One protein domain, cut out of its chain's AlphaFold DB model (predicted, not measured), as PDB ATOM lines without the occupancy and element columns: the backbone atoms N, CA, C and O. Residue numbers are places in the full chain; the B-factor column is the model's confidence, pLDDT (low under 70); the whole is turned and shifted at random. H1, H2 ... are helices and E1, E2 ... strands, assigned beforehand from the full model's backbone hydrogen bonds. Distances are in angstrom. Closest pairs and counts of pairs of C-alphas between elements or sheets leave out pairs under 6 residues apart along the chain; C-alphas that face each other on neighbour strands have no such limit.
ATOM      1  N   GLU A   2     170.391 129.697 205.016       81.38
ATOM      2  CA  GLU A   2     169.509 128.575 204.630       81.38
ATOM      3  C   GLU A   2     169.025 128.618 203.175       81.38
ATOM      4  O   GLU A   2     169.076 127.602 202.488       81.38
ATOM      5  N   ARG A   3     168.620 129.796 202.670       81.69
ATOM      6  CA  ARG A   3     168.244 129.972 201.254       81.69
ATOM      7  C   ARG A   3     169.333 129.465 200.310       81.69
ATOM      8  O   ARG A   3     169.031 128.788 199.335       81.69
ATOM      9  N   TRP A   4     170.583 129.794 200.617       81.62
ATOM     10  CA  TRP A   4     171.732 129.420 199.808       81.62
ATOM     11  C   TRP A   4     171.921 127.901 199.792       81.62
ATOM     12  O   TRP A   4     171.852 127.300 198.722       81.62
ATOM     13  N   PHE A   5     172.041 127.268 200.966       86.38
ATOM     14  CA  PHE A   5     172.227 125.816 201.089       86.38
ATOM     15  C   PHE A   5     171.048 124.985 200.559       86.38
ATOM     16  O   PHE A   5     171.247 123.844 200.153       86.38
ATOM     17  N   ASN A   6     169.832 125.535 200.538       87.75
ATOM     18  CA  ASN A   6     168.644 124.856 200.010       87.75
ATOM     19  C   ASN A   6     168.416 125.081 198.507       87.75
ATOM     20  O   ASN A   6     167.564 124.413 197.920       87.75
ATOM     21  N   GLY A   7     169.147 126.009 197.884       85.81
ATOM     22  CA  GLY A   7     169.036 126.288 196.456       85.81
ATOM     23  C   GLY A   7     169.481 125.107 195.593       85.81
ATOM     24  O   GLY A   7     170.314 124.299 196.004       85.81
ATOM     25  N   ALA A   8     168.942 125.026 194.374       89.81
ATOM     26  CA  ALA A   8     169.448 124.109 193.356       89.81
ATOM     27  C   ALA A   8     170.924 124.424 193.047       89.81
ATOM     28  O   ALA A   8     171.313 125.595 193.115       89.81
ATOM     29  N   PRO A   9     171.746 123.420 192.692       90.25
ATOM     30  CA  PRO A   9     173.150 123.642 192.397       90.25
ATOM     31  C   PRO A   9     173.233 124.538 191.163       90.25
ATOM     32  O   PRO A   9     172.766 124.194 190.076       90.25
ATOM     33  N   PHE A  10     173.783 125.728 191.350       91.75
ATOM     34  CA  PHE A  10     173.902 126.719 190.297       91.75
ATOM     35  C   PHE A  10     175.202 127.480 190.473       91.75
ATOM     36  O   PHE A  10     175.550 127.901 191.575       91.75
ATOM     37  N   ARG A  11     175.905 127.658 189.359       92.38
ATOM     38  CA  ARG A  11     177.140 128.420 189.293       92.38
ATOM     39  C   ARG A  11     176.890 129.660 188.455       92.38
ATOM     40  O   ARG A  11     176.626 129.554 187.259       92.38
ATOM     41  N   MET A  12     176.959 130.823 189.091       92.75
ATOM     42  CA  MET A  12     176.679 132.085 188.425       92.75
ATOM     43  C   MET A  12     177.738 132.384 187.350       92.75
ATOM     44  O   MET A  12     178.931 132.421 187.663       92.75
ATOM     45  N   PRO A  13     177.339 132.637 186.090       92.81
ATOM     46  CA  PRO A  13     178.275 133.069 185.062       92.81
ATOM     47  C   PRO A  13     178.716 134.519 185.301       92.81
ATOM     48  O   PRO A  13     177.973 135.335 185.859       92.81
ATOM     49  N   ARG A  14     179.923 134.864 184.837       91.62
ATOM     50  CA  ARG A  14     180.516 136.201 185.003       91.62
ATOM     51  C   ARG A  14     179.582 137.292 184.473       91.62
ATOM     52  O   ARG A  14     179.387 138.314 185.127       91.62
ATOM     53  N   GLU A  15     178.987 137.064 183.312       93.44
ATOM     54  CA  GLU A  15     178.094 138.004 182.646       93.44
ATOM     55  C   GLU A  15     176.870 138.303 183.522       93.44
ATOM     56  O   GLU A  15     176.470 139.456 183.647       93.44
ATOM     57  N   MET A  16     176.322 137.303 184.223       93.69
ATOM     58  CA  MET A  16     175.215 137.509 185.167       93.69
ATOM     59  C   MET A  16     175.648 138.353 186.370       93.69
ATOM     60  O   MET A  16     174.960 139.321 186.706       93.69
ATOM     61  N   LYS A  17     176.818 138.056 186.954       91.19
ATOM     62  CA  LYS A  17     177.392 138.809 188.085       91.19
ATOM     63  C   LYS A  17     177.590 140.290 187.767       91.19
ATOM     64  O   LYS A  17     177.407 141.142 188.637       91.19
ATOM     65  N   PHE A  18     177.926 140.626 186.523       89.88
ATOM     66  CA  PHE A  18     178.125 142.011 186.079       89.88
ATOM     67  C   PHE A  18     176.936 142.603 185.312       89.88
ATOM     68  O   PHE A  18     176.996 143.764 184.918       89.88
ATOM     69  N   SER A  19     175.833 141.856 185.179       90.94
ATOM     70  CA  SER A  19     174.642 142.271 184.421       90.94
ATOM     71  C   SER A  19     174.970 142.636 182.962       90.94
ATOM     72  O   SER A  19     174.444 143.590 182.389       90.94
ATOM     73  N   GLU A  20     175.898 141.878 182.381       90.75
ATOM     74  CA  GLU A  20     176.297 141.936 180.981       90.75
ATOM     75  C   GLU A  20     175.374 141.043 180.136       90.75
ATOM     76  O   GLU A  20     174.814 140.053 180.611       90.75
ATOM     77  N   SER A  21     175.223 141.382 178.851       88.69
ATOM     78  CA  SER A  21     174.395 140.612 177.916       88.69
ATOM     79  C   SER A  21     174.795 139.126 177.911       88.69
ATOM     80  O   SER A  21     175.984 138.839 177.790       88.69
ATOM     81  N   PRO A  22     173.837 138.180 177.978       92.81
ATOM     82  CA  PRO A  22     172.385 138.362 177.843       92.81
ATOM     83  C   PRO A  22     171.632 138.622 179.162       92.81
ATOM     84  O   PRO A  22     170.405 138.687 179.153       92.81
ATOM     85  N   TYR A  23     172.322 138.757 180.295       94.44
ATOM     86  CA  TYR A  23     171.696 138.787 181.615       94.44
ATOM     87  C   TYR A  23     171.370 140.206 182.073       94.44
ATOM     88  O   TYR A  23     172.243 141.060 182.216       94.44
ATOM     89  N   ARG A  24     170.095 140.439 182.382       92.88
ATOM     90  CA  ARG A  24     169.609 141.670 183.012       92.88
ATOM     91  C   ARG A  24     168.956 141.338 184.338       92.88
ATOM     92  O   ARG A  24     168.191 140.378 184.404       92.88
ATOM     93  N   LEU A  25     169.213 142.137 185.373       93.25
ATOM     94  CA  LEU A  25     168.676 141.873 186.713       93.25
ATOM     95  C   LEU A  25     167.148 141.826 186.715       93.25
ATOM     96  O   LEU A  25     166.570 140.949 187.349       93.25
ATOM     97  N   SER A  26     166.489 142.715 185.966       94.69
ATOM     98  CA  SER A  26     165.024 142.725 185.851       94.69
ATOM     99  C   SER A  26     164.431 141.463 185.218       94.69
ATOM    100  O   SER A  26     163.235 141.220 185.366       94.69
ATOM    101  N   GLN A  27     165.249 140.663 184.530       95.31
ATOM    102  CA  GLN A  27     164.845 139.460 183.803       95.31
ATOM    103  C   GLN A  27     165.298 138.167 184.492       95.31
ATOM    104  O   GLN A  27     164.956 137.081 184.026       95.31
ATOM    105  N   LEU A  28     166.063 138.259 185.588       94.62
ATOM    106  CA  LEU A  28     166.502 137.074 186.315       94.62
ATOM    107  C   LEU A  28     165.320 136.417 187.055       94.62
ATOM    108  O   LEU A  28     164.572 137.106 187.756       94.62
ATOM    109  N   PRO A  29     165.168 135.084 186.956       93.50
ATOM    110  CA  PRO A  29     164.258 134.321 187.803       93.50
ATOM    111  C   PRO A  29     164.555 134.525 189.293       93.50
ATOM    112  O   PRO A  29     165.710 134.675 189.689       93.50
ATOM    113  N   SER A  30     163.530 134.406 190.140       90.88
ATOM    114  CA  SER A  30     163.678 134.479 191.604       90.88
ATOM    115  C   SER A  30     164.608 133.408 192.182       90.88
ATOM    116  O   SER A  30     165.133 133.585 193.275       90.88
ATOM    117  N   ALA A  31     164.858 132.318 191.451       90.75
ATOM    118  CA  ALA A  31     165.853 131.317 191.828       90.75
ATOM    119  C   ALA A  31     167.288 131.884 191.855       90.75
ATOM    120  O   ALA A  31     168.095 131.430 192.658       90.75
ATOM    121  N   TYR A  32     167.587 132.890 191.025       93.38
ATOM    122  CA  TYR A  32     168.923 133.488 190.870       93.38
ATOM    123  C   TYR A  32     168.999 134.937 191.360       93.38
ATOM    124  O   TYR A  32     170.029 135.591 191.196       93.38
ATOM    125  N   LEU A  33     167.915 135.451 191.943       94.50
ATOM    126  CA  LEU A  33     167.829 136.805 192.470       94.50
ATOM    127  C   LEU A  33     167.023 136.823 193.772       94.50
ATOM    128  O   LEU A  33     165.873 136.381 193.814       94.50
ATOM    129  N   ASP A  34     167.622 137.364 194.826       94.12
ATOM    130  CA  ASP A  34     166.961 137.716 196.078       94.12
ATOM    131  C   ASP A  34     166.854 139.239 196.182       94.12
ATOM    132  O   ASP A  34     167.866 139.932 196.138       94.12
ATOM    133  N   ASP A  35     165.637 139.758 196.313       94.25
ATOM    134  CA  ASP A  35     165.364 141.174 196.575       94.25
ATOM    135  C   ASP A  35     164.584 141.394 197.888       94.25
ATOM    136  O   ASP A  35     163.869 142.385 198.043       94.25
ATOM    137  N   THR A  36     164.713 140.458 198.841       92.44
ATOM    138  CA  THR A  36     163.867 140.367 200.047       92.44
ATOM    139  C   THR A  36     164.626 140.221 201.366       92.44
ATOM    140  O   THR A  36     164.169 140.750 202.378       92.44
ATOM    141  N   ILE A  37     165.767 139.521 201.388       91.88
ATOM    142  CA  ILE A  37     166.515 139.218 202.618       91.88
ATOM    143  C   ILE A  37     167.222 140.467 203.143       91.88
ATOM    144  O   ILE A  37     167.148 140.780 204.331       91.88
ATOM    145  N   VAL A  38     167.915 141.185 202.260       94.12
ATOM    146  CA  VAL A  38     168.687 142.374 202.627       94.12
ATOM    147  C   VAL A  38     167.837 143.606 202.370       94.12
ATOM    148  O   VAL A  38     167.457 143.882 201.238       94.12
ATOM    149  N   THR A  39     167.557 144.391 203.408       97.25
ATOM    150  CA  THR A  39     166.804 145.646 203.260       97.25
ATOM    151  C   THR A  39     167.690 146.858 203.510       97.25
ATOM    152  O   THR A  39     168.608 146.818 204.331       97.25
ATOM    153  N   MET A  40     167.388 147.980 202.852       98.06
ATOM    154  CA  MET A  40     168.046 149.254 203.152       98.06
ATOM    155  C   MET A  40     167.767 149.722 204.577       98.06
ATOM    156  O   MET A  40     168.616 150.377 205.169       98.06
ATOM    157  N   GLN A  41     166.611 149.372 205.148       97.69
ATOM    158  CA  GLN A  41     166.289 149.733 206.527       97.69
ATOM    159  C   GLN A  41     167.224 149.051 207.530       97.69
ATOM    160  O   GLN A  41     167.711 149.708 208.446       97.69
ATOM    161  N   TRP A  42     167.523 147.767 207.326       97.62
ATOM    162  CA  TRP A  42     168.550 147.069 208.096       97.62
ATOM    163  C   TRP A  42     169.947 147.631 207.802       97.62
ATOM    164  O   TRP A  42     170.676 147.995 208.725       97.62
ATOM    165  N   ALA A  43     170.304 147.781 206.523       97.38
ATOM    166  CA  ALA A  43     171.651 148.182 206.122       97.38
ATOM    167  C   ALA A  43     172.041 149.582 206.630       97.38
ATOM    168  O   ALA A  43     173.155 149.786 207.105       97.38
ATOM    169  N   ILE A  44     171.121 150.551 206.603       97.19
ATOM    170  CA  ILE A  44     171.352 151.914 207.115       97.19
ATOM    171  C   ILE A  44     171.587 151.927 208.639       97.19
ATOM    172  O   ILE A  44     172.102 152.912 209.172       97.19
ATOM    173  N   GLY A  45     171.302 150.834 209.356       96.56
ATOM    174  CA  GLY A  45     171.686 150.653 210.758       96.56
ATOM    175  C   GLY A  45     173.202 150.706 210.992       96.56
ATOM    176  O   GLY A  45     173.643 151.166 212.049       96.56
ATOM    177  N   PHE A  46     174.009 150.365 209.985       95.94
ATOM    178  CA  PHE A  46     175.467 150.292 210.084       95.94
ATOM    179  C   PHE A  46     176.140 151.595 209.639       95.94
ATOM    180  O   PHE A  46     175.835 152.161 208.586       95.94
ATOM    181  N   ALA A  47     177.116 152.067 210.421       94.44
ATOM    182  CA  ALA A  47     177.786 153.347 210.174       94.44
ATOM    183  C   ALA A  47     178.483 153.412 208.802       94.44
ATOM    184  O   ALA A  47     178.398 154.439 208.129       94.44
ATOM    185  N   ARG A  48     179.107 152.313 208.353       94.31
ATOM    186  CA  ARG A  48     179.773 152.251 207.038       94.31
ATOM    187  C   ARG A  48     178.804 152.407 205.867       94.31
ATOM    188  O   ARG A  48     179.135 153.076 204.896       94.31
ATOM    189  N   VAL A  49     177.590 151.863 205.982       96.25
ATOM    190  CA  VAL A  49     176.562 151.991 204.940       96.25
ATOM    191  C   VAL A  49     176.070 153.431 204.873       96.25
ATOM    192  O   VAL A  49     175.972 153.985 203.783       96.25
ATOM    193  N   ARG A  50     175.825 154.072 206.028       97.06
ATOM    194  CA  ARG A  50     175.465 155.500 206.080       97.06
ATOM    195  C   ARG A  50     176.542 156.377 205.449       97.06
ATOM    196  O   ARG A  50     176.222 157.220 204.623       97.06
ATOM    197  N   ALA A  51     177.810 156.127 205.771       96.44
ATOM    198  CA  ALA A  51     178.927 156.865 205.185       96.44
ATOM    199  C   ALA A  51     179.003 156.696 203.656       96.44
ATOM    200  O   ALA A  51     179.171 157.683 202.938       96.44
ATOM    201  N   ALA A  52     178.834 155.468 203.149       97.19
ATOM    202  CA  ALA A  52     178.816 155.194 201.713       97.19
ATOM    203  C   ALA A  52     177.616 155.856 201.011       97.19
ATOM    204  O   ALA A  52     177.775 156.435 199.935       97.19
ATOM    205  N   LEU A  53     176.433 155.826 201.636       97.88
ATOM    206  CA  LEU A  53     175.231 156.499 201.148       97.88
ATOM    207  C   LEU A  53     175.442 158.013 201.081       97.88
ATOM    208  O   LEU A  53     175.237 158.596 200.021       97.88
ATOM    209  N   ASP A  54     175.925 158.638 202.155       97.88
ATOM    210  CA  ASP A  54     176.195 160.079 202.204       97.88
ATOM    211  C   ASP A  54     177.228 160.501 201.152       97.88
ATOM    212  O   ASP A  54     177.084 161.533 200.488       97.88
ATOM    213  N   GLN A  55     178.284 159.703 200.977       97.81
ATOM    214  CA  GLN A  55     179.309 159.959 199.972       97.81
ATOM    215  C   GLN A  55     178.748 159.832 198.553       97.81
ATOM    216  O   GLN A  55     179.025 160.692 197.711       97.81
ATOM    217  N   LEU A  56     177.962 158.789 198.280       98.25
ATOM    218  CA  LEU A  56     177.346 158.592 196.973       98.25
ATOM    219  C   LEU A  56     176.285 159.660 196.697       98.25
ATOM    220  O   LEU A  56     176.222 160.167 195.587       98.25
ATOM    221  N   GLN A  57     175.512 160.078 197.699       98.00
ATOM    222  CA  GLN A  57     174.546 161.167 197.577       98.00
ATOM    223  C   GLN A  57     175.218 162.506 197.253       98.00
ATOM    224  O   GLN A  57     174.670 163.291 196.487       98.00
ATOM    225  N   LYS A  58     176.410 162.784 197.788       96.94
ATOM    226  CA  LYS A  58     177.163 164.003 197.440       96.94
ATOM    227  C   LYS A  58     177.769 163.938 196.037       96.94
ATOM    228  O   LYS A  58     177.874 164.964 195.373       96.94
ATOM    229  N   ASN A  59     178.146 162.742 195.582       96.88
ATOM    230  CA  ASN A  59     178.940 162.541 194.366       96.88
ATOM    231  C   ASN A  59     178.208 161.776 193.250       96.88
ATOM    232  O   ASN A  59     178.847 161.303 192.308       96.88
ATOM    233  N   TRP A  60     176.881 161.628 193.326       98.12
ATOM    234  CA  TRP A  60     176.120 160.841 192.349       98.12
ATOM    235  C   TRP A  60     176.291 161.405 190.932       98.12
ATOM    236  O   TRP A  60     176.442 160.638 189.983       98.12
ATOM    237  N   ALA A  61     176.366 162.734 190.809       97.31
ATOM    238  CA  ALA A  61     176.570 163.481 189.571       97.31
ATOM    239  C   ALA A  61     178.061 163.627 189.192       97.31
ATOM    240  O   ALA A  61     178.494 164.676 188.717       97.31
ATOM    241  N   SER A  62     178.867 162.584 189.410       97.50
ATOM    242  CA  SER A  62     180.245 162.529 188.904       97.50
ATOM    243  C   SER A  62     180.270 162.578 187.365       97.50
ATOM    244  O   SER A  62     179.256 162.269 186.736       97.50
ATOM    245  N   PRO A  63     181.411 162.875 186.710       97.75
ATOM    246  CA  PRO A  63     181.495 162.842 185.247       97.75
ATOM    247  C   PRO A  63     181.015 161.514 184.637       97.75
ATOM    248  O   PRO A  63     180.255 161.515 183.670       97.75
ATOM    249  N   ALA A  64     181.380 160.379 185.241       97.69
ATOM    250  CA  ALA A  64     180.904 159.063 184.812       97.69
ATOM    251  C   ALA A  64     179.393 158.885 185.051       97.69
ATOM    252  O   ALA A  64     178.693 158.357 184.186       97.69
ATOM    253  N   GLY A  65     178.881 159.376 186.185       97.88
ATOM    254  CA  GLY A  65     177.453 159.353 186.501       97.88
ATOM    255  C   GLY A  65     176.616 160.178 185.523       97.88
ATOM    256  O   GLY A  65     175.589 159.711 185.034       97.88
ATOM    257  N   LEU A  66     177.088 161.372 185.158       97.81
ATOM    258  CA  LEU A  66     176.445 162.239 184.170       97.81
ATOM    259  C   LEU A  66     176.484 161.641 182.759       97.81
ATOM    260  O   LEU A  66     175.488 161.710 182.037       97.81
ATOM    261  N   LEU A  67     177.590 160.995 182.373       97.19
ATOM    262  CA  LEU A  67     177.673 160.256 181.109       97.19
ATOM    263  C   LEU A  67     176.667 159.098 181.063       97.19
ATOM    264  O   LEU A  67     175.998 158.906 180.044       97.19
ATOM    265  N   MET A  68     176.525 158.349 182.161       97.56
ATOM    266  CA  MET A  68     175.526 157.284 182.257       97.56
ATOM    267  C   MET A  68     174.103 157.851 182.202       97.56
ATOM    268  O   MET A  68     173.283 157.344 181.438       97.56
ATOM    269  N   LEU A  69     173.814 158.935 182.928       97.62
ATOM    270  CA  LEU A  69     172.521 159.625 182.875       97.62
ATOM    271  C   LEU A  69     172.168 160.046 181.442       97.62
ATOM    272  O   LEU A  69     171.088 159.711 180.955       97.62
ATOM    273  N   LYS A  70     173.095 160.710 180.738       95.81
ATOM    274  CA  LYS A  70     172.907 161.128 179.341       95.81
ATOM    275  C   LYS A  70     172.623 159.933 178.430       95.81
ATOM    276  O   LYS A  70     171.704 159.998 177.616       95.81
ATOM    277  N   ARG A  71     173.346 158.819 178.603       95.06
ATOM    278  CA  ARG A  71     173.107 157.571 177.858       95.06
ATOM    279  C   ARG A  71     171.708 157.003 178.121       95.06
ATOM    280  O   ARG A  71     171.002 156.670 177.176       95.06
ATOM    281  N   ARG A  72     171.294 156.899 179.387       95.44
ATOM    282  CA  ARG A  72     169.986 156.335 179.769       95.44
ATOM    283  C   ARG A  72     168.823 157.193 179.265       95.44
ATOM    284  O   ARG A  72     167.833 156.639 178.796       95.44
ATOM    285  N   ILE A  73     168.954 158.519 179.322       95.19
ATOM    286  CA  ILE A  73     167.976 159.458 178.751       95.19
ATOM    287  C   ILE A  73     167.923 159.316 177.227       95.19
ATOM    288  O   ILE A  73     166.834 159.188 176.674       95.19
ATOM    289  N   GLY A  74     169.082 159.278 176.560       92.50
ATOM    290  CA  GLY A  74     169.166 159.120 175.106       92.50
ATOM    291  C   GLY A  74     168.506 157.836 174.596       92.50
ATOM    292  O   GLY A  74     167.878 157.851 173.546       92.50
ATOM    293  N   ASN A  75     168.550 156.750 175.372       90.44
ATOM    294  CA  ASN A  75     167.892 155.487 175.021       90.44
ATOM    295  C   ASN A  75     166.352 155.534 175.078       90.44
ATOM    296  O   ASN A  75     165.712 154.597 174.607       90.44
ATOM    297  N   GLN A  76     165.749 156.562 175.685       87.94
ATOM    298  CA  GLN A  76     164.288 156.713 175.754       87.94
ATOM    299  C   GLN A  76     163.721 157.667 174.694       87.94
ATOM    300  O   GLN A  76     162.499 157.733 174.596       87.94
ATOM    301  N   ASP A  77     164.591 158.397 173.980       75.12
ATOM    302  CA  ASP A  77     164.328 159.432 172.964       75.12
ATOM    303  C   ASP A  77     162.857 159.883 172.834       75.12
ATOM    304  O   ASP A  77     162.060 159.306 172.091       75.12
ATOM    305  N   ARG A  78     162.478 160.918 173.599       84.62
ATOM    306  CA  ARG A  78     161.114 161.470 173.607       84.62
ATOM    307  C   ARG A  78     161.103 162.901 173.095       84.62
ATOM    308  O   ARG A  78     161.885 163.731 173.544       84.62
ATOM    309  N   ALA A  79     160.141 163.212 172.226       84.38
ATOM    310  CA  ALA A  79     159.959 164.556 171.671       84.38
ATOM    311  C   ALA A  79     159.357 165.564 172.670       84.38
ATOM    312  O   ALA A  79     159.534 166.770 172.523       84.38
ATOM    313  N   GLN A  80     158.629 165.081 173.681       91.19
ATOM    314  CA  GLN A  80     157.958 165.910 174.684       91.19
ATOM    315  C   GLN A  80     158.641 165.799 176.041       91.19
ATOM    316  O   GLN A  80     159.303 164.805 176.323       91.19
ATOM    317  N   CYS A  81     158.428 166.806 176.891       95.44
ATOM    318  CA  CYS A  81     158.857 166.785 178.285       95.44
ATOM    319  C   CYS A  81     158.300 165.552 179.017       95.44
ATOM    320  O   CYS A  81     157.126 165.214 178.863       95.44
ATOM    321  N   TRP A  82     159.132 164.880 179.817       96.31
ATOM    322  CA  TRP A  82     158.719 163.689 180.558       96.31
ATOM    323  C   TRP A  82     159.435 163.543 181.896       96.31
ATOM    324  O   TRP A  82     160.453 164.182 182.166       96.31
ATOM    325  N   ARG A  83     158.898 162.645 182.726       97.06
ATOM    326  CA  ARG A  83     159.544 162.187 183.952       97.06
ATOM    327  C   ARG A  83     160.498 161.034 183.634       97.06
ATOM    328  O   ARG A  83     160.054 159.953 183.254       97.06
ATOM    329  N   PHE A  84     161.796 161.264 183.785       97.69
ATOM    330  CA  PHE A  84     162.810 160.219 183.730       97.69
ATOM    331  C   PHE A  84     162.894 159.503 185.078       97.69
ATOM    332  O   PHE A  84     162.908 160.163 186.114       97.69
ATOM    333  N   GLY A  85     162.988 158.171 185.045       97.25
ATOM    334  CA  GLY A  85     163.098 157.312 186.224       97.25
ATOM    335  C   GLY A  85     161.808 157.229 187.045       97.25
ATOM    336  O   GLY A  85     161.180 158.243 187.347       97.25
ATOM    337  N   ASP A  86     161.438 156.017 187.449       97.38
ATOM    338  CA  ASP A  86     160.333 155.763 188.376       97.38
ATOM    339  C   ASP A  86     160.861 154.989 189.584       97.38
ATOM    340  O   ASP A  86     160.968 153.767 189.557       97.38
ATOM    341  N   LEU A  87     161.209 155.717 190.648       98.31
ATOM    342  CA  LEU A  87     161.806 155.144 191.857       98.31
ATOM    343  C   LEU A  87     160.801 154.366 192.722       98.31
ATOM    344  O   LEU A  87     161.176 153.891 193.794       98.31
ATOM    345  N   SER A  88     159.539 154.234 192.295       97.31
ATOM    346  CA  SER A  88     158.596 153.291 192.906       97.31
ATOM    347  C   SER A  88     158.834 151.844 192.458       97.31
ATOM    348  O   SER A  88     158.383 150.914 193.128       97.31
ATOM    349  N   LEU A  89     159.567 151.646 191.357       98.12
ATOM    350  CA  LEU A  89     159.875 150.323 190.832       98.12
ATOM    351  C   LEU A  89     160.986 149.627 191.644       98.12
ATOM    352  O   LEU A  89     161.840 150.293 192.235       98.12
ATOM    353  N   PRO A  90     161.024 148.281 191.649       97.88
ATOM    354  CA  PRO A  90     162.065 147.524 192.341       97.88
ATOM    355  C   PRO A  90     163.474 147.812 191.809       97.88
ATOM    356  O   PRO A  90     163.662 148.051 190.614       97.88
ATOM    357  N   ALA A  91     164.483 147.671 192.675       98.12
ATOM    358  CA  ALA A  91     165.892 147.934 192.367       98.12
ATOM    359  C   ALA A  91     166.388 147.239 191.087       98.12
ATOM    360  O   ALA A  91     167.101 147.851 190.295       98.12
ATOM    361  N   LYS A  92     165.949 145.999 190.829       96.75
ATOM    362  CA  LYS A  92     166.304 145.242 189.612       96.75
ATOM    363  C   LYS A  92     165.882 145.928 188.315       96.75
ATOM    364  O   LYS A  92     166.564 145.786 187.310       96.75
ATOM    365  N   VAL A  93     164.771 146.668 188.338       97.25
ATOM    366  CA  VAL A  93     164.304 147.459 187.193       97.25
ATOM    367  C   VAL A  93     165.098 148.756 187.110       97.25
ATOM    368  O   VAL A  93     165.582 149.104 186.036       97.25
ATOM    369  N   LEU A  94     165.302 149.435 188.245       98.06
ATOM    370  CA  LEU A  94     166.060 150.689 188.289       98.06
ATOM    371  C   LEU A  94     167.494 150.526 187.777       98.06
ATOM    372  O   LEU A  94     167.981 151.413 187.074       98.06
ATOM    373  N   ASP A  95     168.139 149.395 188.079       96.06
ATOM    374  CA  ASP A  95     169.489 149.053 187.612       96.06
ATOM    375  C   ASP A  95     169.600 149.091 186.081       96.06
ATOM    376  O   ASP A  95     170.585 149.581 185.518       96.06
ATOM    377  N   ASP A  96     168.536 148.659 185.406       93.56
ATOM    378  CA  ASP A  96     168.455 148.603 183.950       93.56
ATOM    379  C   ASP A  96     167.970 149.923 183.329       93.56
ATOM    380  O   ASP A  96     168.288 150.215 182.172       93.56
ATOM    381  N   THR A  97     167.213 150.749 184.060       95.44
ATOM    382  CA  THR A  97     166.515 151.904 183.468       95.44
ATOM    383  C   THR A  97     167.102 153.261 183.834       95.44
ATOM    384  O   THR A  97     167.222 154.124 182.964       95.44
ATOM    385  N   CYS A  98     167.433 153.489 185.105       97.69
ATOM    386  CA  CYS A  98     167.742 154.830 185.617       97.69
ATOM    387  C   CYS A  98     168.830 154.872 186.697       97.69
ATOM    388  O   CYS A  98     169.029 155.919 187.312       97.69
ATOM    389  N   GLN A  99     169.558 153.776 186.906       97.94
ATOM    390  CA  GLN A  99     170.815 153.773 187.644       97.94
ATOM    391  C   GLN A  99     171.886 154.540 186.870       97.94
ATOM    392  O   GLN A  99     172.052 154.362 185.657       97.94
ATOM    393  N   VAL A 100     172.600 155.404 187.590       98.31
ATOM    394  CA  VAL A 100     173.592 156.308 186.996       98.31
ATOM    395  C   VAL A 100     174.963 156.186 187.635       98.31
ATOM    396  O   VAL A 100     175.960 156.349 186.943       98.31
ATOM    397  N   ASN A 101     175.045 155.885 188.930       98.31
ATOM    398  CA  ASN A 101     176.324 155.830 189.632       98.31
ATOM    399  C   ASN A 101     176.307 154.798 190.774       98.31
ATOM    400  O   ASN A 101     175.253 154.257 191.124       98.31
ATOM    401  N   PHE A 102     177.475 154.474 191.317       97.56
ATOM    402  CA  PHE A 102     177.634 153.516 192.406       97.56
ATOM    403  C   PHE A 102     178.880 153.818 193.239       97.56
ATOM    404  O   PHE A 102     179.756 154.579 192.836       97.56
ATOM    405  N   SER A 103     178.958 153.196 194.408       95.94
ATOM    406  CA  SER A 103     180.139 153.170 195.257       95.94
ATOM    407  C   SER A 103     180.316 151.765 195.821       95.94
ATOM    408  O   SER A 103     179.335 151.065 196.072       95.94
ATOM    409  N   VAL A 104     181.568 151.350 195.985       94.50
ATOM    410  CA  VAL A 104     181.940 150.097 196.645       94.50
ATOM    411  C   VAL A 104     182.520 150.449 198.007       94.50
ATOM    412  O   VAL A 104     183.273 151.420 198.131       94.50
ATOM    413  N   PHE A 105     182.133 149.699 199.030       92.88
ATOM    414  CA  PHE A 105     182.535 149.925 200.411       92.88
ATOM    415  C   PHE A 105     182.639 148.595 201.160       92.88
ATOM    416  O   PHE A 105     182.135 147.574 200.708       92.88
ATOM    417  N   GLY A 106     183.266 148.624 202.331       86.50
ATOM    418  CA  GLY A 106     183.724 147.411 202.997       86.50
ATOM    419  C   GLY A 106     185.210 147.201 202.729       86.50
ATOM    420  O   GLY A 106     185.699 147.443 201.627       86.50
ATOM    421  N   ARG A 107     185.960 146.834 203.764       82.75
ATOM    422  CA  ARG A 107     187.389 146.511 203.685       82.75
ATOM    423  C   ARG A 107     187.693 145.359 204.621       82.75
ATOM    424  O   ARG A 107     187.024 145.190 205.630       82.75
ATOM    425  N   TRP A 108     188.763 144.622 204.343       73.12
ATOM    426  CA  TRP A 108     189.230 143.551 205.230       73.12
ATOM    427  C   TRP A 108     189.543 144.022 206.666       73.12
ATOM    428  O   TRP A 108     189.457 143.243 207.604       73.12
ATOM    429  N   SER A 109     189.876 145.304 206.850       79.81
ATOM    430  CA  SER A 109     190.112 145.908 208.168       79.81
ATOM    431  C   SER A 109     188.841 146.339 208.912       79.81
ATOM    432  O   SER A 109     188.953 146.879 210.013       79.81
ATOM    433  N   ASP A 110     187.660 146.216 208.304       81.50
ATOM    434  CA  ASP A 110     186.416 146.633 208.947       81.50
ATOM    435  C   ASP A 110     186.034 145.672 210.085       81.50
ATOM    436  O   ASP A 110     186.406 144.497 210.060       81.50
ATOM    437  N   PRO A 111     185.274 146.141 211.094       83.31
ATOM    438  CA  PRO A 111     184.781 145.270 212.151       83.31
ATOM    439  C   PRO A 111     183.950 144.114 211.587       83.31
ATOM    440  O   PRO A 111     183.046 144.337 210.775       83.31
ATOM    441  N   LEU A 112     184.223 142.901 212.075       83.31
ATOM    442  CA  LEU A 112     183.397 141.724 211.827       83.31
ATOM    443  C   LEU A 112     182.091 141.851 212.620       83.31
ATOM    444  O   LEU A 112     182.006 141.462 213.782       83.31
ATOM    445  N   ASP A 113     181.088 142.439 211.984       88.81
ATOM    446  CA  ASP A 113     179.719 142.536 212.478       88.81
ATOM    447  C   ASP A 113     178.743 141.876 211.495       88.81
ATOM    448  O   ASP A 113     179.144 141.390 210.435       88.81
ATOM    449  N   ASP A 114     177.452 141.887 211.829       90.38
ATOM    450  CA  ASP A 114     176.408 141.227 211.041       90.38
ATOM    451  C   ASP A 114     176.386 141.658 209.569       90.38
ATOM    452  O   ASP A 114     176.118 140.841 208.691       90.38
ATOM    453  N   PHE A 115     176.684 142.926 209.267       91.75
ATOM    454  CA  PHE A 115     176.709 143.376 207.878       91.75
ATOM    455  C   PHE A 115     177.949 142.866 207.154       91.75
ATOM    456  O   PHE A 115     177.824 142.395 206.028       91.75
ATOM    457  N   TYR A 116     179.131 142.934 207.776       88.69
ATOM    458  CA  TYR A 116     180.340 142.406 207.140       88.69
ATOM    459  C   TYR A 116     180.246 140.885 206.950       88.69
ATOM    460  O   TYR A 116     180.618 140.375 205.899       88.69
ATOM    461  N   GLY A 117     179.663 140.165 207.912       84.94
ATOM    462  CA  GLY A 117     179.394 138.733 207.783       84.94
ATOM    463  C   GLY A 117     178.365 138.388 206.698       84.94
ATOM    464  O   GLY A 117     178.458 137.326 206.089       84.94
ATOM    465  N   ALA A 118     177.393 139.269 206.436       87.31
ATOM    466  CA  ALA A 118     176.355 139.034 205.432       87.31
ATOM    467  C   ALA A 118     176.752 139.465 204.009       87.31
ATOM    468  O   ALA A 118     176.366 138.793 203.055       87.31
ATOM    469  N   MET A 119     177.473 140.581 203.873       88.38
ATOM    470  CA  MET A 119     177.707 141.275 202.597       88.38
ATOM    471  C   MET A 119     179.190 141.544 202.298       88.38
ATOM    472  O   MET A 119     179.512 141.976 201.203       88.38
ATOM    473  N   GLY A 120     180.109 141.352 203.252       87.06
ATOM    474  CA  GLY A 120     181.540 141.606 203.052       87.06
ATOM    475  C   GLY A 120     181.850 142.995 202.471       87.06
ATOM    476  O   GLY A 120     181.489 144.025 203.050       87.06
ATOM    477  N   GLU A 121     182.547 143.010 201.329       88.56
ATOM    478  CA  GLU A 121     182.659 144.190 200.467       88.56
ATOM    479  C   GLU A 121     181.415 144.284 199.576       88.56
ATOM    480  O   GLU A 121     181.173 143.414 198.748       88.56
ATOM    481  N   ALA A 122     180.660 145.368 199.724       91.38
ATOM    482  CA  ALA A 122     179.362 145.544 199.096       91.38
ATOM    483  C   ALA A 122     179.342 146.756 198.157       91.38
ATOM    484  O   ALA A 122     180.111 147.714 198.292       91.38
ATOM    485  N   GLN A 123     178.387 146.760 197.229       95.12
ATOM    486  CA  GLN A 123     178.142 147.884 196.334       95.12
ATOM    487  C   GLN A 123     176.802 148.551 196.654       95.12
ATOM    488  O   GLN A 123     175.756 147.905 196.680       95.12
ATOM    489  N   ILE A 124     176.825 149.874 196.837       98.00
ATOM    490  CA  ILE A 124     175.627 150.717 196.872       98.00
ATOM    491  C   ILE A 124     175.500 151.465 195.549       98.00
ATOM    492  O   ILE A 124     176.463 152.035 195.033       98.00
ATOM    493  N   LYS A 125     174.306 151.457 194.972       98.44
ATOM    494  CA  LYS A 125     173.989 152.096 193.697       98.44
ATOM    495  C   LYS A 125     173.012 153.240 193.897       98.44
ATOM    496  O   LYS A 125     172.254 153.253 194.863       98.44
ATOM    497  N   VAL A 126     173.029 154.190 192.962       98.75
ATOM    498  CA  VAL A 126     172.075 155.297 192.904       98.75
ATOM    499  C   VAL A 126     171.389 155.354 191.544       98.75
ATOM    500  O   VAL A 126     172.031 155.420 190.487       98.75
ATOM    501  N   ALA A 127     170.064 155.334 191.599       98.81
ATOM    502  CA  ALA A 127     169.159 155.678 190.519       98.81
ATOM    503  C   ALA A 127     168.568 157.067 190.749       98.81
ATOM    504  O   ALA A 127     168.511 157.547 191.880       98.81
ATOM    505  N   VAL A 128     168.140 157.722 189.675       98.75
ATOM    506  CA  VAL A 128     167.630 159.096 189.745       98.75
ATOM    507  C   VAL A 128     166.269 159.221 189.093       98.75
ATOM    508  O   VAL A 128     165.954 158.496 188.148       98.75
ATOM    509  N   SER A 129     165.482 160.173 189.584       98.69
ATOM    510  CA  SER A 129     164.247 160.599 188.941       98.69
ATOM    511  C   SER A 129     164.178 162.118 188.844       98.69
ATOM    512  O   SER A 129     164.645 162.852 189.719       98.69
ATOM    513  N   GLY A 130     163.642 162.592 187.727       98.31
ATOM    514  CA  GLY A 130     163.652 164.005 187.386       98.31
ATOM    515  C   GLY A 130     162.852 164.315 186.137       98.31
ATOM    516  O   GLY A 130     162.367 163.419 185.447       98.31
ATOM    517  N   THR A 131     162.721 165.597 185.833       98.19
ATOM    518  CA  THR A 131     162.064 166.063 184.612       98.19
ATOM    519  C   THR A 131     163.101 166.278 183.519       98.19
ATOM    520  O   THR A 131     164.134 166.901 183.756       98.19
ATOM    521  N   VAL A 132     162.824 165.785 182.314       97.69
ATOM    522  CA  VAL A 132     163.654 165.999 181.125       97.69
ATOM    523  C   VAL A 132     162.850 166.783 180.101       97.69
ATOM    524  O   VAL A 132     161.744 166.391 179.739       97.69
ATOM    525  N   THR A 133     163.408 167.896 179.633       96.94
ATOM    526  CA  THR A 133     162.839 168.741 178.579       96.94
ATOM    527  C   THR A 133     163.782 168.746 177.373       96.94
ATOM    528  O   THR A 133     164.853 169.357 177.457       96.94
ATOM    529  N   PRO A 134     163.414 168.095 176.254       94.25
ATOM    530  CA  PRO A 134     164.171 168.175 175.005       94.25
ATOM    531  C   PRO A 134     164.365 169.618 174.541       94.25
ATOM    532  O   PRO A 134     163.447 170.437 174.629       94.25
ATOM    533  N   ARG A 135     165.551 169.930 174.015       91.25
ATOM    534  CA  ARG A 135     165.877 171.237 173.414       91.25
ATOM    535  C   ARG A 135     166.290 171.149 171.943       91.25
ATOM    536  O   ARG A 135     166.535 172.173 171.319       91.25
ATOM    537  N   GLY A 136     166.325 169.944 171.388       83.50
ATOM    538  CA  GLY A 136     166.741 169.656 170.021       83.50
ATOM    539  C   GLY A 136     167.482 168.319 169.963       83.50
ATOM    540  O   GLY A 136     167.589 167.636 170.985       83.50
ATOM    541  N   PRO A 137     168.009 167.928 168.792       81.75
ATOM    542  CA  PRO A 137     168.749 166.679 168.643       81.75
ATOM    543  C   PRO A 137     169.930 166.601 169.622       81.75
ATOM    544  O   PRO A 137     170.833 167.433 169.586       81.75
ATOM    545  N   GLY A 138     169.913 165.611 170.517       80.50
ATOM    546  CA  GLY A 138     170.992 165.363 171.481       80.50
ATOM    547  C   GLY A 138     171.110 166.361 172.642       80.50
ATOM    548  O   GLY A 138     171.986 166.164 173.489       80.50
ATOM    549  N   SER A 139     170.234 167.373 172.709       88.75
ATOM    550  CA  SER A 139     170.240 168.408 173.748       88.75
ATOM    551  C   SER A 139     169.000 168.345 174.635       88.75
ATOM    552  O   SER A 139     167.868 168.199 174.158       88.75
ATOM    553  N   ALA A 140     169.205 168.466 175.946       94.38
ATOM    554  CA  ALA A 140     168.132 168.413 176.927       94.38
ATOM    555  C   ALA A 140     168.447 169.255 178.164       94.38
ATOM    556  O   ALA A 140     169.575 169.281 178.653       94.38
ATOM    557  N   LYS A 141     167.402 169.877 178.718       97.00
ATOM    558  CA  LYS A 141     167.405 170.380 180.093       97.00
ATOM    559  C   LYS A 141     166.907 169.273 181.017       97.00
ATOM    560  O   LYS A 141     165.834 168.719 180.780       97.00
ATOM    561  N   VAL A 142     167.654 168.979 182.074       97.75
ATOM    562  CA  VAL A 142     167.341 167.922 183.042       97.75
ATOM    563  C   VAL A 142     167.320 168.490 184.450       97.75
ATOM    564  O   VAL A 142     168.236 169.194 184.862       97.75
ATOM    565  N   GLU A 143     166.264 168.180 185.194       98.31
ATOM    566  CA  GLU A 143     166.068 168.617 186.576       98.31
ATOM    567  C   GLU A 143     165.811 167.384 187.446       98.31
ATOM    568  O   GLU A 143     164.688 166.887 187.518       98.31
ATOM    569  N   ILE A 144     166.874 166.860 188.066       98.62
ATOM    570  CA  ILE A 144     166.804 165.702 188.969       98.62
ATOM    571  C   ILE A 144     166.387 166.176 190.352       98.62
ATOM    572  O   ILE A 144     167.081 167.001 190.940       98.62
ATOM    573  N   ASP A 145     165.290 165.649 190.890       98.44
ATOM    574  CA  ASP A 145     164.761 166.052 192.201       98.44
ATOM    575  C   ASP A 145     164.629 164.892 193.200       98.44
ATOM    576  O   ASP A 145     164.313 165.121 194.369       98.44
ATOM    577  N   GLU A 146     164.928 163.661 192.781       98.62
ATOM    578  CA  GLU A 146     164.863 162.485 193.639       98.62
ATOM    579  C   GLU A 146     165.981 161.485 193.320       98.62
ATOM    580  O   GLU A 146     166.315 161.241 192.157       98.62
ATOM    581  N   LEU A 147     166.541 160.888 194.372       98.81
ATOM    582  CA  LEU A 147     167.535 159.822 194.321       98.81
ATOM    583  C   LEU A 147     166.965 158.547 194.953       98.81
ATOM    584  O   LEU A 147     166.236 158.607 195.941       98.81
ATOM    585  N   GLY A 148     167.316 157.389 194.405       98.75
ATOM    586  CA  GLY A 148     166.988 156.074 194.947       98.75
ATOM    587  C   GLY A 148     168.253 155.254 195.153       98.75
ATOM    588  O   GLY A 148     168.982 155.007 194.194       98.75
ATOM    589  N   PHE A 149     168.504 154.825 196.387       98.81
ATOM    590  CA  PHE A 149     169.676 154.045 196.773       98.81
ATOM    591  C   PHE A 149     169.306 152.598 197.062       98.81
ATOM    592  O   PHE A 149     168.279 152.330 197.681       98.81
ATOM    593  N   TYR A 150     170.152 151.668 196.646       98.69
ATOM    594  CA  TYR A 150     169.975 150.247 196.926       98.69
ATOM    595  C   TYR A 150     171.323 149.530 196.899       98.69
ATOM    596  O   TYR A 150     172.276 149.989 196.264       98.69
ATOM    597  N   LEU A 151     171.406 148.410 197.606       98.00
ATOM    598  CA  LEU A 151     172.549 147.514 197.585       98.00
ATOM    599  C   LEU A 151     172.412 146.539 196.425       98.00
ATOM    600  O   LEU A 151     171.303 146.131 196.071       98.00
ATOM    601  N   ARG A 152     173.553 146.165 195.858       94.56
ATOM    602  CA  ARG A 152     173.683 145.098 194.875       94.56
ATOM    603  C   ARG A 152     174.911 144.282 195.208       94.56
ATOM    604  O   ARG A 152     175.992 144.844 195.344       94.56
ATOM    605  N   ASP A 153     174.740 142.975 195.254       91.31
ATOM    606  CA  ASP A 153     175.835 142.048 195.492       91.31
ATOM    607  C   ASP A 153     175.584 140.699 194.814       91.31
ATOM    608  O   ASP A 153     174.485 140.433 194.319       91.31
ATOM    609  N   SER A 154     176.604 139.854 194.774       90.12
ATOM    610  CA  SER A 154     176.522 138.470 194.324       90.12
ATOM    611  C   SER A 154     176.939 137.552 195.463       90.12
ATOM    612  O   SER A 154     178.087 137.571 195.898       90.12
ATOM    613  N   TYR A 155     176.011 136.716 195.917       88.12
ATOM    614  CA  TYR A 155     176.318 135.655 196.860       88.12
ATOM    615  C   TYR A 155     176.820 134.458 196.055       88.12
ATOM    616  O   TYR A 155     176.014 133.640 195.619       88.12
ATOM    617  N   ASP A 156     178.121 134.414 195.754       87.75
ATOM    618  CA  ASP A 156     178.711 133.430 194.845       87.75
ATOM    619  C   ASP A 156     180.081 132.917 195.302       87.75
ATOM    620  O   ASP A 156     180.868 133.639 195.902       87.75
ATOM    621  N   PHE A 157     180.369 131.656 194.975       86.12
ATOM    622  CA  PHE A 157     181.578 130.947 195.412       86.12
ATOM    623  C   PHE A 157     182.434 130.584 194.204       86.12
ATOM    624  O   PHE A 157     182.803 129.428 193.977       86.12
ATOM    625  N   PHE A 225     173.366 133.173 193.664       93.19
ATOM    626  CA  PHE A 225     172.321 134.183 193.399       93.19
ATOM    627  C   PHE A 225     172.782 135.630 193.588       93.19
ATOM    628  O   PHE A 225     173.691 135.938 194.357       93.19
ATOM    629  N   MET A 226     172.143 136.535 192.849       94.38
ATOM    630  CA  MET A 226     172.284 137.977 193.031       94.38
ATOM    631  C   MET A 226     171.456 138.419 194.234       94.38
ATOM    632  O   MET A 226     170.351 137.921 194.442       94.38
ATOM    633  N   VAL A 227     171.952 139.396 194.982       94.44
ATOM    634  CA  VAL A 227     171.233 140.036 196.084       94.44
ATOM    635  C   VAL A 227     171.022 141.502 195.748       94.44
ATOM    636  O   VAL A 227     171.952 142.213 195.366       94.44
ATOM    637  N   LEU A 228     169.788 141.963 195.897       96.56
ATOM    638  CA  LEU A 228     169.412 143.366 195.847       96.56
ATOM    639  C   LEU A 228     168.677 143.734 197.128       96.56
ATOM    640  O   LEU A 228     167.984 142.908 197.714       96.56
ATOM    641  N   SER A 229     168.781 144.993 197.538       98.12
ATOM    642  CA  SER A 229     167.880 145.524 198.556       98.12
ATOM    643  C   SER A 229     166.687 146.261 197.954       98.12
ATOM    644  O   SER A 229     166.655 146.606 196.769       98.12
ATOM    645  N   ASN A 230     165.689 146.533 198.796       98.12
ATOM    646  CA  ASN A 230     164.638 147.490 198.473       98.12
ATOM    647  C   ASN A 230     165.208 148.911 198.298       98.12
ATOM    648  O   ASN A 230     166.280 149.238 198.798       98.12
ATOM    649  N   VAL A 231     164.477 149.785 197.608       98.62
ATOM    650  CA  VAL A 231     164.966 151.131 197.274       98.62
ATOM    651  C   VAL A 231     164.743 152.096 198.440       98.62
ATOM    652  O   VAL A 231     163.615 152.295 198.889       98.62
ATOM    653  N   HIS A 232     165.811 152.747 198.899       98.56
ATOM    654  CA  HIS A 232     165.758 153.879 199.820       98.56
ATOM    655  C   HIS A 232     165.698 155.193 199.037       98.56
ATOM    656  O   HIS A 232     166.663 155.576 198.376       98.56
ATOM    657  N   ARG A 233     164.557 155.878 199.093       98.44
ATOM    658  CA  ARG A 233     164.292 157.095 198.316       98.44
ATOM    659  C   ARG A 233     164.602 158.348 199.124       98.44
ATOM    660  O   ARG A 233     164.199 158.459 200.277       98.44
ATOM    661  N   VAL A 234     165.257 159.311 198.485       98.06
ATOM    662  CA  VAL A 234     165.601 160.612 199.062       98.06
ATOM    663  C   VAL A 234     165.195 161.705 198.086       98.06
ATOM    664  O   VAL A 234     165.695 161.770 196.961       98.06
ATOM    665  N   ARG A 235     164.312 162.603 198.528       98.06
ATOM    666  CA  ARG A 235     163.964 163.803 197.766       98.06
ATOM    667  C   ARG A 235     165.010 164.883 198.000       98.06
ATOM    668  O   ARG A 235     165.373 165.166 199.141       98.06
ATOM    669  N   LEU A 236     165.487 165.491 196.922       97.19
ATOM    670  CA  LEU A 236     166.444 166.584 197.000       97.19
ATOM    671  C   LEU A 236     165.730 167.874 197.428       97.19
ATOM    672  O   LEU A 236     164.613 168.132 196.974       97.19
ATOM    673  N   PRO A 237     166.363 168.712 198.270       95.75
ATOM    674  CA  PRO A 237     165.776 169.988 198.680       95.75
ATOM    675  C   PRO A 237     165.596 170.939 197.490       95.75
ATOM    676  O   PRO A 237     164.637 171.704 197.445       95.75
ATOM    677  N   PHE A 238     166.495 170.851 196.506       96.12
ATOM    678  CA  PHE A 238     166.423 171.582 195.248       96.12
ATOM    679  C   PHE A 238     166.777 170.648 194.090       96.12
ATOM    680  O   PHE A 238     167.710 169.850 194.235       96.12
ATOM    681  N   PRO A 239     166.089 170.752 192.941       97.31
ATOM    682  CA  PRO A 239     166.461 169.978 191.772       97.31
ATOM    683  C   PRO A 239     167.876 170.320 191.299       97.31
ATOM    684  O   PRO A 239     168.226 171.494 191.150       97.31
ATOM    685  N   VAL A 240     168.675 169.297 191.008       97.69
ATOM    686  CA  VAL A 240     169.960 169.456 190.327       97.69
ATOM    687  C   VAL A 240     169.675 169.694 188.852       97.69
ATOM    688  O   VAL A 240     169.143 168.821 188.161       97.69
ATOM    689  N   ARG A 241     170.002 170.901 188.389       97.75
ATOM    690  CA  ARG A 241     169.800 171.333 187.007       97.75
ATOM    691  C   ARG A 241     171.032 171.018 186.177       97.75
ATOM    692  O   ARG A 241     172.140 171.401 186.544       97.75
ATOM    693  N   LEU A 242     170.816 170.342 185.062       96.44
ATOM    694  CA  LEU A 242     171.839 169.949 184.108       96.44
ATOM    695  C   LEU A 242     171.356 170.328 182.711       96.44
ATOM    696  O   LEU A 242     170.171 170.203 182.404       96.44
ATOM    697  N   GLU A 243     172.278 170.769 181.869       93.00
ATOM    698  CA  GLU A 243     172.010 171.087 180.470       93.00
ATOM    699  C   GLU A 243     173.172 170.570 179.626       93.00
ATOM    700  O   GLU A 243     174.333 170.656 180.038       93.00
ATOM    701  N   TRP A 244     172.853 169.984 178.475       92.19
ATOM    702  CA  TRP A 244     173.821 169.504 177.489       92.19
ATOM    703  C   TRP A 244     173.211 169.434 176.095       92.19
ATOM    704  O   TRP A 244     171.990 169.691 175.962       92.19
TER     705      TRP A 244
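This is residues 2 to 157 and 225 to 244 of the 244 residues of an uncharacterized protein of Acidovorax cattleyae (UniProt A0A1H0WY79). Picture one long, twisted antiparallel sheet built on the hairpin of E3 and E4, with E1 and E2 beside E3 and with E5 and E6 beside E4; it curls round H4, H5 and H6. H4 and H5 pack on it chiefly at E2, H6 packs on the face opposite to H4, and the end of the domain away from the turn of the hairpin holds H1, with H2 grazing the sheet by E5. The printed part has 176 residues with seven named helices and six named strands, in the order H1 H2 H3 H4 H5 E1 H6 E2 H7 E3 E4 E5 E6, and its class is mixed, helices and strands. The whole is compact, with a radius of gyration of the C-alphas of 17.1 A, yet its outline is elongated, with spans of 54 by 35 by 24 A.

Find C-alpha 2 at (169.509, 128.575, 204.630); there H1 begins, residues 2 to 6. Further on come H2, residues 14 to 18, and H3, residues 40 to 43. H4 takes residues 47 to 59 over 18.3 A, and H5 residues 63 to 74 over 16.4 A. Next read E1, residues 82 to 84, H6, residues 91 to 97, E2, residues 99 to 105 over 17.8 A, and H7, residues 114 to 119. Start E3 at C-alpha 122, (179.362, 145.544, 199.096); it runs to residue 136 over 39.8 A and bends by 69 degrees at residue 133. E4, residues 139 to 155, spans 40.5 A and bends by 85 degrees at residue 143. Beyond the cut lie E5, residues 225 to 228, and E6, residues 232 to 243, which spans 26.6 A, bends by 83 degrees at residue 237 and ends at C-alpha 243, (172.010, 171.087, 180.470).

Look first at the hairpin of E3 and E4, antiparallel at 161 degrees, where N 127 and O 148 are 2.8 A apart, within hydrogen-bond range. E1 and E2 lie on one side of E3 and E4 on the other; within hydrogen-bond range are N 84 of E1 and O 130 of E3, 2.8 A apart, and N 103 of E2 and O 124 of E3, 2.8 A apart. E5 and E6 lie on the side of E4 away from E3; look for N 153 and O 227 at 2.9 A, and for N 234 and O 147 at 2.8 A. H4 is on the sheet, its Leu 56 and Ser 103 of E2 having C-alphas 6.3 A apart, the closest of the two elements. H5 is on it too, with Gly 65 and Asn 101 of E2 closest, C-alphas 4.8 A apart. H6 and H4 lie on opposite faces; the closest C-alphas of H6 and E3, those of Leu 94 and Ala 127, are 6.3 A apart. H5 and H6 are close but not clearly touching, about perpendicular at 74 degrees. H2 and H3 only graze the sheet, H7 is on it at a height over the sheet of 9.5 A, and H1 is not on it. Every O i to N i+4 pair is within hydrogen-bond range in H1, H2, H4, H5 and H7, 2 of 3 are in H6, and H3 is too short for such a pair.

The two C-alphas farthest apart, those of Phe 5 and Gly 136, are 54.0 A from each other. Residues 158 to 224 are not printed, and C-alphas 157 and 225 across this cut are 10.0 A apart. The link from H2 to H3, residues 19 to 39, is long; within it residues 33 to 34 pair with residues 226 to 227 of E5, parallel. The mean pLDDT of the printed part is 93.7, and no printed residue is under 70.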